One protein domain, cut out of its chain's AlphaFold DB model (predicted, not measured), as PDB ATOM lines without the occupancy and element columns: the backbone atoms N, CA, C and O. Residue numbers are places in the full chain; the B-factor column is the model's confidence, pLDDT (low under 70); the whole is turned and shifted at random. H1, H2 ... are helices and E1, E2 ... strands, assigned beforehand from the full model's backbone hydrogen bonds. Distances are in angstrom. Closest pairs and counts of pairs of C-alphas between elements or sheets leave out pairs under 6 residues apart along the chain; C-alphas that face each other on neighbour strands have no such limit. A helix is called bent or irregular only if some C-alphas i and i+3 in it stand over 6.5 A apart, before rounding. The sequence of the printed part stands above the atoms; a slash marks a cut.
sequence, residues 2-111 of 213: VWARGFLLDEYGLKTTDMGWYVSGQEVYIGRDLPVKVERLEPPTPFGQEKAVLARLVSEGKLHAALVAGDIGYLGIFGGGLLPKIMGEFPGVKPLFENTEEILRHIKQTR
ATOM      1  N   VAL A   2     154.515  92.793 224.414       91.00
ATOM      2  CA  VAL A   2     154.594  92.259 225.794       91.00
ATOM      3  C   VAL A   2     154.834  93.352 226.838       91.00
ATOM      4  O   VAL A   2     154.080  93.430 227.801       91.00
ATOM      5  N   TRP A   3     155.808  94.235 226.597       91.69
ATOM      6  CA  TRP A   3     156.128  95.355 227.484       91.69
ATOM      7  C   TRP A   3     154.967  96.319 227.706       91.69
ATOM      8  O   TRP A   3     154.647  96.621 228.846       91.69
ATOM      9  N   ALA A   4     154.304  96.764 226.636       89.75
ATOM     10  CA  ALA A   4     153.196  97.709 226.755       89.75
ATOM     11  C   ALA A   4     152.022  97.113 227.546       89.75
ATOM     12  O   ALA A   4     151.436  97.785 228.382       89.75
ATOM     13  N   ARG A   5     151.717  95.827 227.339       92.19
ATOM     14  CA  ARG A   5     150.702  95.111 228.124       92.19
ATOM     15  C   ARG A   5     151.111  94.930 229.588       92.19
ATOM     16  O   ARG A   5     150.266  95.068 230.460       92.19
ATOM     17  N   GLY A   6     152.388  94.653 229.851       94.12
ATOM     18  CA  GLY A   6     152.927  94.581 231.209       94.12
ATOM     19  C   GLY A   6     152.853  95.920 231.943       94.12
ATOM     20  O   GLY A   6     152.407  95.966 233.080       94.12
ATOM     21  N   PHE A   7     153.194  97.015 231.260       92.12
ATOM     22  CA  PHE A   7     153.035  98.373 231.778       92.12
ATOM     23  C   PHE A   7     151.571  98.691 232.112       92.12
ATOM     24  O   PHE A   7     151.286  99.172 233.201       92.12
ATOM     25  N   LEU A   8     150.633  98.372 231.211       92.44
ATOM     26  CA  LEU A   8     149.203  98.587 231.461       92.44
ATOM     27  C   LEU A   8     148.686  97.788 232.669       92.44
ATOM     28  O   LEU A   8     147.852  98.288 233.425       92.44
ATOM     29  N   LEU A   9     149.197  96.571 232.860       94.12
ATOM     30  CA  LEU A   9     148.879  95.746 234.020       94.12
ATOM     31  C   LEU A   9     149.426  96.353 235.315       94.12
ATOM     32  O   LEU A   9     148.680  96.497 236.276       94.12
ATOM     33  N   ASP A  10     150.710  96.697 235.350       94.62
ATOM     34  CA  ASP A  10     151.357  97.165 236.577       94.62
ATOM     35  C   ASP A  10     150.911  98.580 236.979       94.62
ATOM     36  O   ASP A  10     150.718  98.835 238.165       94.62
ATOM     37  N   GLU A  11     150.722  99.490 236.016       92.12
ATOM     38  CA  GLU A  11     150.374 100.892 236.294       92.12
ATOM     39  C   GLU A  11     148.860 101.103 236.466       92.12
ATOM     40  O   GLU A  11     148.440 101.907 237.296       92.12
ATOM     41  N   TYR A  12     148.025 100.363 235.721       92.75
ATOM     42  CA  TYR A  12     146.566 100.579 235.697       92.75
ATOM     43  C   TYR A  12     145.734  99.356 236.083       92.75
ATOM     44  O   TYR A  12     144.505  99.427 236.072       92.75
ATOM     45  N   GLY A  13     146.357  98.218 236.390       95.06
ATOM     46  CA  GLY A  13     145.637  96.978 236.691       95.06
ATOM     47  C   GLY A  13     144.914  96.366 235.487       95.06
ATOM     48  O   GLY A  13     144.113  95.451 235.677       95.06
ATOM     49  N   LEU A  14     145.174  96.850 234.265       94.19
ATOM     50  CA  LEU A  14     144.503  96.389 233.050       94.19
ATOM     51  C   LEU A  14     145.120  95.077 232.572       94.19
ATOM     52  O   LEU A  14     146.254  95.029 232.082       94.19
ATOM     53  N   LYS A  15     144.357  93.994 232.683       94.31
ATOM     54  CA  LYS A  15     144.795  92.670 232.254       94.31
ATOM     55  C   LYS A  15     144.682  92.546 230.747       94.31
ATOM     56  O   LYS A  15     143.821  93.123 230.088       94.31
ATOM     57  N   THR A  16     145.526  91.684 230.189       92.25
ATOM     58  CA  THR A  16     145.491  91.373 228.752       92.25
ATOM     59  C   THR A  16     144.139  90.793 228.314       92.25
ATOM     60  O   THR A  16     143.756  90.980 227.164       92.25
ATOM     61  N   THR A  17     143.401  90.152 229.223       94.00
ATOM     62  CA  THR A  17     142.060  89.585 229.002       94.00
ATOM     63  C   THR A  17     140.920  90.600 229.056       94.00
ATOM     64  O   THR A  17     139.804  90.252 228.684       94.00
ATOM     65  N   ASP A  18     141.169  91.834 229.499       94.56
ATOM     66  CA  ASP A  18     140.112  92.839 229.687       94.56
ATOM     67  C   ASP A  18     139.687  93.503 228.364       94.56
ATOM     68  O   ASP A  18     138.726  94.268 228.323       94.56
ATOM     69  N   MET A  19     140.399  93.224 227.266       92.88
ATOM     70  CA  MET A  19     140.159  93.828 225.957       92.88
ATOM     71  C   MET A  19     140.497  92.883 224.803       92.88
ATOM     72  O   MET A  19     141.352  92.007 224.921       92.88
ATOM     73  N   GLY A  20     139.848  93.094 223.657       92.12
ATOM     74  CA  GLY A  20     140.209  92.435 222.403       92.12
ATOM     75  C   GLY A  20     141.473  93.044 221.799       92.12
ATOM     76  O   GLY A  20     141.658  94.261 221.824       92.12
ATOM     77  N   TRP A  21     142.338  92.202 221.233       92.75
ATOM     78  CA  TRP A  21     143.591  92.647 220.629       92.75
ATOM     79  C   TRP A  21     143.590  92.439 219.125       92.75
ATOM     80  O   TRP A  21     143.222  91.375 218.634       92.75
ATOM     81  N   TYR A  22     144.106  93.434 218.415       92.31
ATOM     82  CA  TYR A  22     144.305  93.383 216.976       92.31
ATOM     83  C   TYR A  22     145.777  93.610 216.651       92.31
ATOM     84  O   TYR A  22     146.465  94.363 217.348       92.31
ATOM     85  N   VAL A  23     146.267  92.968 215.594       90.62
ATOM     86  CA  VAL A  23     147.609  93.205 215.051       90.62
ATOM     87  C   VAL A  23     147.513  93.597 213.579       90.62
ATOM     88  O   VAL A  23     146.723  93.029 212.821       90.62
ATOM     89  N   SER A  24     148.304  94.594 213.184       85.88
ATOM     90  CA  SER A  24     148.375  95.089 211.805       85.88
ATOM     91  C   SER A  24     149.471  94.407 210.977       85.88
ATOM     92  O   SER A  24     149.274  94.215 209.780       85.88
ATOM     93  N   GLY A  25     150.594  94.025 211.599       78.81
ATOM     94  CA  GLY A  25     151.728  93.378 210.929       78.81
ATOM     95  C   GLY A  25     151.467  91.905 210.608       78.81
ATOM     96  O   GLY A  25     150.939  91.156 211.438       78.81
ATOM     97  N   GLN A  26     151.845  91.472 209.404       71.81
ATOM     98  CA  GLN A  26     151.626  90.092 208.955       71.81
ATOM     99  C   GLN A  26     152.630  89.112 209.572       71.81
ATOM    100  O   GLN A  26     152.285  87.971 209.878       71.81
ATOM    101  N   GLU A  27     153.853  89.579 209.801       70.44
ATOM    102  CA  GLU A  27     154.969  88.850 210.402       70.44
ATOM    103  C   GLU A  27     154.798  88.604 211.908       70.44
ATOM    104  O   GLU A  27     155.532  87.810 212.500       70.44
ATOM    105  N   VAL A  28     153.813  89.251 212.541       74.62
ATOM    106  CA  VAL A  28     153.538  89.062 213.963       74.62
ATOM    107  C   VAL A  28     152.958  87.668 214.186       74.62
ATOM    108  O   VAL A  28     151.839  87.350 213.768       74.62
ATOM    109  N   TYR A  29     153.721  86.826 214.881       79.38
ATOM    110  CA  TYR A  29     153.249  85.529 215.343       79.38
ATOM    111  C   TYR A  29     152.157  85.705 216.405       79.38
ATOM    112  O   TYR A  29     152.337  86.415 217.395       79.38
ATOM    113  N   ILE A  30     151.029  85.024 216.206       82.38
ATOM    114  CA  ILE A  30     149.941  84.943 217.180       82.38
ATOM    115  C   ILE A  30     149.996  83.545 217.790       82.38
ATOM    116  O   ILE A  30     149.899  82.550 217.070       82.38
ATOM    117  N   GLY A  31     150.181  83.477 219.109       78.44
ATOM    118  CA  GLY A  31     150.153  82.215 219.842       78.44
ATOM    119  C   GLY A  31     148.819  81.491 219.659       78.44
ATOM    120  O   GLY A  31     147.772  82.125 219.560       78.44
ATOM    121  N   ARG A  32     148.859  80.155 219.603       75.44
ATOM    122  CA  ARG A  32     147.656  79.328 219.411       75.44
ATOM    123  C   ARG A  32     146.770  79.288 220.656       75.44
ATOM    124  O   ARG A  32     145.558  79.399 220.532       75.44
ATOM    125  N   ASP A  33     147.392  79.205 221.831       83.75
ATOM    126  CA  ASP A  33     146.718  79.003 223.119       83.75
ATOM    127  C   ASP A  33     146.855  80.245 224.013       83.75
ATOM    128  O   ASP A  33     147.372  80.180 225.127       83.75
ATOM    129  N   LEU A  34     146.462  81.412 223.495       89.19
ATOM    130  CA  LEU A  34     146.484  82.658 224.265       89.19
ATOM    131  C   LEU A  34     145.236  82.775 225.158       89.19
ATOM    132  O   LEU A  34     144.149  82.373 224.743       89.19
ATOM    133  N   PRO A  35     145.344  83.406 226.343       89.69
ATOM    134  CA  PRO A  35     144.208  83.633 227.241       89.69
ATOM    135  C   PRO A  35     143.203  84.653 226.684       89.69
ATOM    136  O   PRO A  35     142.125  84.830 227.241       89.69
ATOM    137  N   VAL A  36     143.553  85.337 225.592       90.31
ATOM    138  CA  VAL A  36     142.703  86.296 224.894       90.31
ATOM    139  C   VAL A  36     142.800  86.076 223.390       90.31
ATOM    140  O   VAL A  36     143.869  85.758 222.862       90.31
ATOM    141  N   LYS A  37     141.689  86.289 222.685       88.56
ATOM    142  CA  LYS A  37     141.677  86.267 221.224       88.56
ATOM    143  C   LYS A  37     142.464  87.467 220.690       88.56
ATOM    144  O   LYS A  37     142.197  88.612 221.057       88.56
ATOM    145  N   VAL A  38     143.429  87.191 219.817       90.38
ATOM    146  CA  VAL A  38     144.172  88.206 219.063       90.38
ATOM    147  C   VAL A  38     143.848  88.017 217.588       90.38
ATOM    148  O   VAL A  38     144.031  86.924 217.051       90.38
ATOM    149  N   GLU A  39     143.355  89.061 216.937       90.75
ATOM    150  CA  GLU A  39     142.888  89.010 215.550       90.75
ATOM    151  C   GLU A  39     143.796  89.819 214.628       90.75
ATOM    152  O   GLU A  39     144.424  90.799 215.034       90.75
ATOM    153  N   ARG A  40     143.878  89.407 213.364       90.88
ATOM    154  CA  ARG A  40     144.503  90.228 212.325       90.88
ATOM    155  C   ARG A  40     143.457  91.148 211.720       90.88
ATOM    156  O   ARG A  40     142.286  90.786 211.627       90.88
ATOM    157  N   LEU A  41     143.886  92.343 211.334       91.25
ATOM    158  CA  LEU A  41     143.041  93.240 210.555       91.25
ATOM    159  C   LEU A  41     142.838  92.671 209.149       91.25
ATOM    160  O   LEU A  41     143.802  92.250 208.512       91.25
ATOM    161  N   GLU A  42     141.593  92.705 208.676       88.94
ATOM    162  CA  GLU A  42     141.205  92.280 207.332       88.94
ATOM    163  C   GLU A  42     140.561  93.455 206.567       88.94
ATOM    164  O   GLU A  42     139.640  94.091 207.093       88.94
ATOM    165  N   PRO A  43     141.017  93.770 205.336       89.44
ATOM    166  CA  PRO A  43     142.150  93.147 204.649       89.44
ATOM    167  C   PRO A  43     143.489  93.460 205.346       89.44
ATOM    168  O   PRO A  43     143.569  94.435 206.101       89.44
ATOM    169  N   PRO A  44     144.550  92.676 205.080       88.69
ATOM    170  CA  PRO A  44     145.838  92.898 205.710       88.69
ATOM    171  C   PRO A  44     146.392  94.289 205.417       88.69
ATOM    172  O   PRO A  44     146.242  94.826 204.315       88.69
ATOM    173  N   THR A  45     147.073  94.864 206.404       90.50
ATOM    174  CA  THR A  45     147.638  96.206 206.258       90.50
ATOM    175  C   THR A  45     148.829  96.175 205.293       90.50
ATOM    176  O   THR A  45     149.690  95.305 205.442       90.50
ATOM    177  N   PRO A  46     148.914  97.091 204.310       89.88
ATOM    178  CA  PRO A  46     150.103  97.209 203.477       89.88
ATOM    179  C   PRO A  46     151.340  97.560 204.306       89.88
ATOM    180  O   PRO A  46     151.264  98.396 205.210       89.88
ATOM    181  N   PHE A  47     152.478  96.964 203.947       88.31
ATOM    182  CA  PHE A  47     153.751  97.204 204.623       88.31
ATOM    183  C   PHE A  47     154.101  98.700 204.654       88.31
ATOM    184  O   PHE A  47     154.067  99.377 203.620       88.31
ATOM    185  N   GLY A  48     154.436  99.210 205.839       87.88
ATOM    186  CA  GLY A  48     154.789 100.613 206.072       87.88
ATOM    187  C   GLY A  48     153.589 101.554 206.229       87.88
ATOM    188  O   GLY A  48     153.781 102.748 206.462       87.88
ATOM    189  N   GLN A  49     152.354 101.051 206.115       91.69
ATOM    190  CA  GLN A  49     151.123 101.832 206.293       91.69
ATOM    191  C   GLN A  49     150.395 101.511 207.607       91.69
ATOM    192  O   GLN A  49     149.292 102.007 207.846       91.69
ATOM    193  N   GLU A  50     151.006 100.724 208.494       92.06
ATOM    194  CA  GLU A  50     150.398 100.225 209.730       92.06
ATOM    195  C   GLU A  50     149.914 101.361 210.629       92.06
ATOM    196  O   GLU A  50     148.774 101.334 211.090       92.06
ATOM    197  N   LYS A  51     150.741 102.393 210.830       93.12
ATOM    198  CA  LYS A  51     150.387 103.560 211.656       93.12
ATOM    199  C   LYS A  51     149.172 104.307 211.100       93.12
ATOM    200  O   LYS A  51     148.267 104.632 211.861       93.12
ATOM    201  N   ALA A  52     149.132 104.543 209.787       94.50
ATOM    202  CA  ALA A  52     148.035 105.261 209.136       94.50
ATOM    203  C   ALA A  52     146.725 104.459 209.178       94.50
ATOM    204  O   ALA A  52     145.671 105.002 209.506       94.50
ATOM    205  N   VAL A  53     146.784 103.149 208.910       95.19
ATOM    206  CA  VAL A  53     145.605 102.274 208.989       95.19
ATOM    207  C   VAL A  53     145.072 102.200 210.418       95.19
ATOM    208  O   VAL A  53     143.867 102.359 210.614       95.19
ATOM    209  N   LEU A  54     145.942 102.010 211.414       95.19
ATOM    210  CA  LEU A  54     145.538 101.989 212.820       95.19
ATOM    211  C   LEU A  54     144.949 103.335 213.263       95.19
ATOM    212  O   LEU A  54     143.896 103.346 213.896       95.19
ATOM    213  N   ALA A  55     145.569 104.460 212.890       96.12
ATOM    214  CA  ALA A  55     145.054 105.795 213.199       96.12
ATOM    215  C   ALA A  55     143.671 106.033 212.585       96.12
ATOM    216  O   ALA A  55     142.768 106.494 213.281       96.12
ATOM    217  N   ARG A  56     143.462 105.638 211.323       96.69
ATOM    218  CA  ARG A  56     142.142 105.686 210.687       96.69
ATOM    219  C   ARG A  56     141.106 104.882 211.467       96.69
ATOM    220  O   ARG A  56     140.022 105.387 211.726       96.69
ATOM    221  N   LEU A  57     141.424 103.647 211.859       96.75
ATOM    222  CA  LEU A  57     140.491 102.802 212.610       96.75
ATOM    223  C   LEU A  57     140.156 103.384 213.990       96.75
ATOM    224  O   LEU A  57     139.017 103.251 214.432       96.75
ATOM    225  N   VAL A  58     141.114 104.044 214.648       97.19
ATOM    226  CA  VAL A  58     140.861 104.778 215.898       97.19
ATOM    227  C   VAL A  58     139.969 105.996 215.647       97.19
ATOM    228  O   VAL A  58     138.970 106.176 216.336       97.19
ATOM    229  N   SER A  59     140.278 106.792 214.622       98.00
ATOM    230  CA  SER A  59     139.498 107.969 214.215       98.00
ATOM    231  C   SER A  59     138.044 107.625 213.868       98.00
ATOM    232  O   SER A  59     137.119 108.335 214.254       98.00
ATOM    233  N   GLU A  60     137.827 106.490 213.198       97.62
ATOM    234  CA  GLU A  60     136.503 105.964 212.843       97.62
ATOM    235  C   GLU A  60     135.778 105.279 214.021       97.62
ATOM    236  O   GLU A  60     134.661 104.792 213.845       97.62
ATOM    237  N   GLY A  61     136.398 105.185 215.204       96.31
ATOM    238  CA  GLY A  61     135.826 104.519 216.381       96.31
ATOM    239  C   GLY A  61     135.752 102.990 216.280       96.31
ATOM    240  O   GLY A  61     135.066 102.354 217.075       96.31
ATOM    241  N   LYS A  62     136.447 102.382 215.311       95.81
ATOM    242  CA  LYS A  62     136.531 100.919 215.139       95.81
ATOM    243  C   LYS A  62     137.550 100.275 216.078       95.81
ATOM    244  O   LYS A  62     137.419  99.100 216.406       95.81
ATOM    245  N   LEU A  63     138.564 101.033 216.499       95.69
ATOM    246  CA  LEU A  63     139.496 100.670 217.565       95.69
ATOM    247  C   LEU A  63     139.471 101.751 218.648       95.69
ATOM    248  O   LEU A  63     139.437 102.935 218.341       95.69
ATOM    249  N   HIS A  64     139.538 101.351 219.917       94.56
ATOM    250  CA  HIS A  64     139.573 102.308 221.030       94.56
ATOM    251  C   HIS A  64     140.945 102.975 221.196       94.56
ATOM    252  O   HIS A  64     141.036 104.118 221.630       94.56
ATOM    253  N   ALA A  65     142.017 102.253 220.864       94.12
ATOM    254  CA  ALA A  65     143.388 102.730 220.951       94.12
ATOM    255  C   ALA A  65     144.294 101.925 220.012       94.12
ATOM    256  O   ALA A  65     143.962 100.807 219.610       94.12
ATOM    257  N   ALA A  66     145.464 102.482 219.705       92.81
ATOM    258  CA  ALA A  66     146.521 101.805 218.969       92.81
ATOM    259  C   ALA A  66     147.852 101.973 219.706       92.81
ATOM    260  O   ALA A  66     148.215 103.077 220.107       92.81
ATOM    261  N   LEU A  67     148.586 100.873 219.863       90.19
ATOM    262  CA  LEU A  67     149.941 100.874 220.406       90.19
ATOM    263  C   LEU A  67     150.907 100.635 219.250       90.19
ATOM    264  O   LEU A  67     150.853  99.590 218.600       90.19
ATOM    265  N   VAL A  68     151.777 101.603 218.987       88.12
ATOM    266  CA  VAL A  68     152.725 101.563 217.869       88.12
ATOM    267  C   VAL A  68     154.122 101.936 218.343       88.12
ATOM    268  O   VAL A  68     154.288 102.596 219.368       88.12
ATOM    269  N   ALA A  69     155.137 101.526 217.586       81.44
ATOM    270  CA  ALA A  69     156.474 102.072 217.767       81.44
ATOM    271  C   ALA A  69     156.475 103.576 217.446       81.44
ATOM    272  O   ALA A  69     155.760 104.019 216.541       81.44
ATOM    273  N   GLY A  70     157.301 104.346 218.157       77.69
ATOM    274  CA  GLY A  70     157.533 105.757 217.846       77.69
ATOM    275  C   GLY A  70     158.102 105.965 216.437       77.69
ATOM    276  O   GLY A  70     158.398 105.017 215.703       77.69
ATOM    277  N   ASP A  71     158.207 107.219 216.017       75.94
ATOM    278  CA  ASP A  71     158.959 107.598 214.824       75.94
ATOM    279  C   ASP A  71     160.470 107.550 215.102       75.94
ATOM    280  O   ASP A  71     160.930 107.614 216.243       75.94
ATOM    281  N   ILE A  72     161.250 107.391 214.036       57.81
ATOM    282  CA  ILE A  72     162.709 107.505 214.094       57.81
ATOM    283  C   ILE A  72     163.095 108.922 214.543       57.81
ATOM    284  O   ILE A  72     162.532 109.899 214.053       57.81
ATOM    285  N   GLY A  73     164.046 109.031 215.473       55.81
ATOM    286  CA  GLY A  73     164.511 110.313 216.027       55.81
ATOM    287  C   GLY A  73     164.143 110.562 217.492       55.81
ATOM    288  O   GLY A  73     164.520 111.588 218.048       55.81
ATOM    289  N   TYR A  74     163.441 109.635 218.146       59.41
ATOM    290  CA  TYR A  74     163.203 109.732 219.581       59.41
ATOM    291  C   TYR A  74     164.425 109.306 220.405       59.41
ATOM    292  O   TYR A  74     164.951 108.205 220.246       59.41
ATOM    293  N   LEU A  75     164.830 110.180 221.331       63.16
ATOM    294  CA  LEU A  75     165.911 109.963 222.293       63.16
ATOM    295  C   LEU A  75     165.443 109.021 223.417       63.16
ATOM    296  O   LEU A  75     165.074 109.467 224.508       63.16
ATOM    297  N   GLY A  76     165.394 107.721 223.119       72.94
ATOM    298  CA  GLY A  76     165.091 106.671 224.093       72.94
ATOM    299  C   GLY A  76     163.737 106.862 224.787       72.94
ATOM    300  O   GLY A  76     162.718 107.112 224.134       72.94
ATOM    301  N   ILE A  77     163.710 106.767 226.119       77.25
ATOM    302  CA  ILE A  77     162.463 106.839 226.905       77.25
ATOM    303  C   ILE A  77     161.746 108.186 226.815       77.25
ATOM    304  O   ILE A  77     160.544 108.223 227.048       77.25
ATOM    305  N   PHE A  78     162.425 109.274 226.433       78.50
ATOM    306  CA  PHE A  78     161.826 110.615 226.351       78.50
ATOM    307  C   PHE A  78     160.937 110.833 225.124       78.50
ATOM    308  O   PHE A  78     160.241 111.841 225.053       78.50
ATOM    309  N   GLY A  79     160.944 109.899 224.170       72.25
ATOM    310  CA  GLY A  79     159.960 109.872 223.089       72.25
ATOM    311  C   GLY A  79     158.682 109.110 223.428       72.25
ATOM    312  O   GLY A  79     157.733 109.120 222.644       72.25
ATOM    313  N   GLY A  80     158.648 108.426 224.576       73.19
ATOM    314  CA  GLY A  80     157.490 107.652 225.002       73.19
ATOM    315  C   GLY A  80     156.252 108.536 225.147       73.19
ATOM    316  O   GLY A  80     156.308 109.608 225.745       73.19
ATOM    317  N   GLY A  81     155.126 108.088 224.593       75.00
ATOM    318  CA  GLY A  81     153.857 108.816 224.658       75.00
ATOM    319  C   GLY A  81     153.677 109.895 223.589       75.00
ATOM    320  O   GLY A  81     152.573 110.406 223.454       75.00
ATOM    321  N   LEU A  82     154.691 110.214 222.778       81.50
ATOM    322  CA  LEU A  82     154.512 111.158 221.673       81.50
ATOM    323  C   LEU A  82     153.732 110.518 220.519       81.50
ATOM    324  O   LEU A  82     153.967 109.368 220.147       81.50
ATOM    325  N   LEU A  83     152.788 111.275 219.955       88.06
ATOM    326  CA  LEU A  83     151.982 110.831 218.821       88.06
ATOM    327  C   LEU A  83     152.833 110.844 217.543       88.06
ATOM    328  O   LEU A  83     153.311 111.918 217.164       88.06
ATOM    329  N   PRO A  84     152.992 109.703 216.843       89.62
ATOM    330  CA  PRO A  84     153.650 109.683 215.544       89.62
ATOM    331  C   PRO A  84     152.973 110.639 214.567       89.62
ATOM    332  O   PRO A  84     151.739 110.695 214.507       89.62
ATOM    333  N   LYS A  85     153.766 111.353 213.761       90.94
ATOM    334  CA  LYS A  85     153.268 112.468 212.937       90.94
ATOM    335  C   LYS A  85     152.083 112.056 212.062       90.94
ATOM    336  O   LYS A  85     151.043 112.703 212.096       90.94
ATOM    337  N   ILE A  86     152.229 110.938 211.349       93.00
ATOM    338  CA  ILE A  86     151.204 110.415 210.435       93.00
ATOM    339  C   ILE A  86     149.890 110.074 211.146       93.00
ATOM    340  O   ILE A  86     148.823 110.157 210.553       93.00
ATOM    341  N   MET A  87     149.942 109.693 212.425       94.62
ATOM    342  CA  MET A  87     148.735 109.370 213.184       94.62
ATOM    343  C   MET A  87     147.972 110.631 213.593       94.62
ATOM    344  O   MET A  87     146.747 110.604 213.627       94.62
ATOM    345  N   GLY A  88     148.682 111.733 213.854       93.88
ATOM    346  CA  GLY A  88     148.085 113.033 214.179       93.88
ATOM    347  C   GLY A  88     147.379 113.722 213.014       93.88
ATOM    348  O   GLY A  88     146.675 114.704 213.229       93.88
ATOM    349  N   GLU A  89     147.520 113.206 211.792       96.00
ATOM    350  CA  GLU A  89     146.776 113.684 210.622       96.00
ATOM    351  C   GLU A  89     145.309 113.204 210.622       96.00
ATOM    352  O   GLU A  89     144.488 113.726 209.867       96.00
ATOM    353  N   PHE A  90     144.951 112.242 211.482       97.75
ATOM    354  CA  PHE A  90     143.603 111.681 211.569       97.75
ATOM    355  C   PHE A  90     142.780 112.348 212.689       97.75
ATOM    356  O   PHE A  90     143.226 112.386 213.840       97.75
ATOM    357  N   PRO A  91     141.552 112.836 212.408       97.12
ATOM    358  CA  PRO A  91     140.723 113.517 213.400       97.12
ATOM    359  C   PRO A  91     140.474 112.681 214.661       97.12
ATOM    360  O   PRO A  91     140.127 111.504 214.580       97.12
ATOM    361  N   GLY A  92     140.620 113.294 215.836       94.62
ATOM    362  CA  GLY A  92     140.345 112.642 217.124       94.62
ATOM    363  C   GLY A  92     141.426 111.668 217.610       94.62
ATOM    364  O   GLY A  92     141.344 111.214 218.752       94.62
ATOM    365  N   VAL A  93     142.456 111.382 216.807       96.38
ATOM    366  CA  VAL A  93     143.608 110.582 217.242       96.38
ATOM    367  C   VAL A  93     144.557 111.465 218.046       96.38
ATOM    368  O   VAL A  93     144.991 112.521 217.591       96.38
ATOM    369  N   LYS A  94     144.877 111.031 219.265       93.25
ATOM    370  CA  LYS A  94     145.719 111.763 220.217       93.25
ATOM    371  C   LYS A  94     146.664 110.807 220.954       93.25
ATOM    372  O   LYS A  94     146.413 109.599 220.934       93.25
ATOM    373  N   PRO A  95     147.735 111.314 221.596       90.75
ATOM    374  CA  PRO A  95     148.537 110.522 222.523       90.75
ATOM    375  C   PRO A  95     147.684 109.736 223.523       90.75
ATOM    376  O   PRO A  95     146.685 110.252 224.025       90.75
ATOM    377  N   LEU A  96     148.095 108.501 223.832       87.25
ATOM    378  CA  LEU A  96     147.456 107.707 224.887       87.25
ATOM    379  C   LEU A  96     147.720 108.304 226.280       87.25
ATOM    380  O   LEU A  96     146.845 108.262 227.138       87.25
ATOM    381  N   PHE A  97     148.903 108.893 226.463       84.62
ATOM    382  CA  PHE A  97     149.318 109.617 227.663       84.62
ATOM    383  C   PHE A  97     149.616 111.064 227.283       84.62
ATOM    384  O   PHE A  97     150.146 111.310 226.201       84.62
ATOM    385  N   GLU A  98     149.292 112.022 228.152       80.88
ATOM    386  CA  GLU A  98     149.498 113.450 227.863       80.88
ATOM    387  C   GLU A  98     150.974 113.795 227.642       80.88
ATOM    388  O   GLU A  98     151.308 114.628 226.799       80.88
ATOM    389  N   ASN A  99     151.860 113.139 228.392       76.38
ATOM    390  CA  ASN A  99     153.300 113.297 228.297       76.38
ATOM    391  C   ASN A  99     154.025 112.015 228.763       76.38
ATOM    392  O   ASN A  99     153.413 111.019 229.151       76.38
ATOM    393  N   THR A 100     155.356 112.041 228.727       80.50
ATOM    394  CA  THR A 100     156.221 110.920 229.121       80.50
ATOM    395  C   THR A 100     156.406 110.786 230.644       80.50
ATOM    396  O   THR A 100     157.045 109.843 231.101       80.50
ATOM    397  N   GLU A 101     155.905 111.708 231.470       85.38
ATOM    398  CA  GLU A 101     156.194 111.732 232.916       85.38
ATOM    399  C   GLU A 101     155.725 110.467 233.626       85.38
ATOM    400  O   GLU A 101     156.418 109.962 234.506       85.38
ATOM    401  N   GLU A 102     154.587 109.923 233.211       85.12
ATOM    402  CA  GLU A 102     154.047 108.673 233.735       85.12
ATOM    403  C   GLU A 102     154.957 107.477 233.432       85.12
ATOM    404  O   GLU A 102     155.271 106.684 234.320       85.12
ATOM    405  N   ILE A 103     155.494 107.419 232.212       84.88
ATOM    406  CA  ILE A 103     156.476 106.406 231.808       84.88
ATOM    407  C   ILE A 103     157.750 106.555 232.651       84.88
ATOM    408  O   ILE A 103     158.267 105.575 233.186       84.88
ATOM    409  N   LEU A 104     158.246 107.786 232.823       87.62
ATOM    410  CA  LEU A 104     159.435 108.056 233.637       87.62
ATOM    411  C   LEU A 104     159.214 107.710 235.112       87.62
ATOM    412  O   LEU A 104     160.121 107.181 235.756       87.62
ATOM    413  N   ARG A 105     158.027 107.997 235.657       90.25
ATOM    414  CA  ARG A 105     157.642 107.649 237.029       90.25
ATOM    415  C   ARG A 105     157.676 106.138 237.219       90.25
ATOM    416  O   ARG A 105     158.345 105.676 238.142       90.25
ATOM    417  N   HIS A 106     157.038 105.391 236.322       90.50
ATOM    418  CA  HIS A 106     157.023 103.934 236.358       90.50
ATOM    419  C   HIS A 106     158.436 103.344 236.299       90.50
ATOM    420  O   HIS A 106     158.798 102.516 237.136       90.50
ATOM    421  N   ILE A 107     159.271 103.813 235.365       90.94
ATOM    422  CA  ILE A 107     160.662 103.354 235.226       90.94
ATOM    423  C   ILE A 107     161.465 103.647 236.499       90.94
ATOM    424  O   ILE A 107     162.169 102.770 236.993       90.94
ATOM    425  N   LYS A 108     161.337 104.845 237.084       91.38
ATOM    426  CA  LYS A 108     162.049 105.206 238.325       91.38
ATOM    427  C   LYS A 108     161.620 104.357 239.519       91.38
ATOM    428  O   LYS A 108     162.468 103.962 240.319       91.38
ATOM    429  N   GLN A 109     160.320 104.095 239.645       92.06
ATOM    430  CA  GLN A 109     159.748 103.337 240.758       92.06
ATOM    431  C   GLN A 109     160.087 101.848 240.669       92.06
ATOM    432  O   GLN A 109     160.511 101.248 241.655       92.06
ATOM    433  N   THR A 110     159.927 101.253 239.490       93.00
ATOM    434  CA  THR A 110     160.112  99.809 239.294       93.00
ATOM    435  C   THR A 110     161.562  99.431 238.997       93.00
ATOM    436  O   THR A 110     161.977  98.302 239.269       93.00
ATOM    437  N   ARG A 111     162.346 100.370 238.446       91.81
ATOM    438  CA  ARG A 111     163.640 100.110 237.795       91.81
ATOM    439  C   ARG A 111     163.530  99.027 236.712       91.81
ATOM    440  O   ARG A 111     164.456  98.252 236.504       91.81
TER     441      ARG A 111
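Overview. This is residues 2 to 111 of the 213 residues of an uncharacterized protein of Deltaproteobacteria bacterium (UniProt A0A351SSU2). The domain is a loose, broken ring of short helices and one small strand pair, with a long unnamed link crossing its inside: going round, H1, the pair E1 and E2, H2 with H4 beside it, H3 and then H5, which comes near H1 again. The link of residues 60 to 75 runs from H2 through the middle of the ring to H3, its C-alphas 1 to 19 A from the mean of all C-alphas, while residues 24 to 37 make a wide loop between the two strands, 11 to 22 A from that mean. The printed part has 110 residues with five named helices and two named strands, in the order H1, E1, E2, H2, H3, H4, H5; the two strands form one parallel sheet, E1 next to E2. The class is mostly helix, although under half of the residues, 46, are in named elements. The whole is compact by its radius of gyration of the C-alphas, 14.6 A, and the C-alphas span 41 by 36 by 24 A.

Arrangement. The printed part begins with H1, residues 2 to 12. A short link leads to E1, residues 21 to 23, and a long link leads on to E2, residues 38 to 40. E1 and E2 are parallel neighbours, with 35 degrees between their directions. C-alphas 22 and 39 face each other at 4.8 A. Across the pair, N 23 and O 39 are within hydrogen-bond range at 2.9 A, as are N 39 and O 21 at 2.9 A. After a short link comes H2, residues 50 to 59, which is apart from E1 and from H1. A long link leads to H3, residues 76 to 79, and a tight link from there to H4, residues 85 to 89. H4 touches H2, with the closest C-alphas those of Ala 55 and Met 87, 5.1 A apart. H3 is apart from both H2 and H4. H5, residues 101 to 110, follows after a long link. H3 and H5 are close but not clearly touching, with the closest C-alphas those of Ile 77 and Leu 104 at 7.5 A. H1 and H5 are also close but not clearly touching, with the closest C-alphas those of Glu 11 and His 106 at 7.3 A; their lines are about perpendicular, at 87 degrees. In H1, H2 and H5 every O i to N i+4 pair is within hydrogen-bond range; H4 has 0 of 1 such pairs within range and 1 of 2 O i to N i+3 pairs, and H3 is too short for an O i to N i+4 pair.

Along the chain. H1 begins at C-alpha 2, (154.594, 92.259, 225.794), and is 15.2 A long from first to last C-alpha at residue 12. E1, 21 to 23, measures 6.9 A and E2, 38 to 40, measures 7.0 A. H2, 50 to 59, is 14.1 A long and begins at C-alpha 50, (150.398, 100.225, 209.730). H3, 76 to 79, is neither bent nor irregular, but only just: C-alphas 76 and 79 are 6.1 A apart. H4, 85 to 89, is 7.0 A long. H5, 101 to 110, is 14.1 A long and ends at C-alpha 110, (160.112, 99.809, 239.294).

Size, cuts and confidence. The two C-alphas farthest apart are those of Pro 43 and Gln 109, at 41.4 A. The first and last printed C-alphas, of Val 2 and Arg 111, are 17.0 A apart. The printed part has no cut. The long links are E1 to E2, H2 to H3 and H4 to H5. The mean pLDDT of the printed part is 87.9, and the model's confidence is low, under 70, at residues 72 to 75, just before H3.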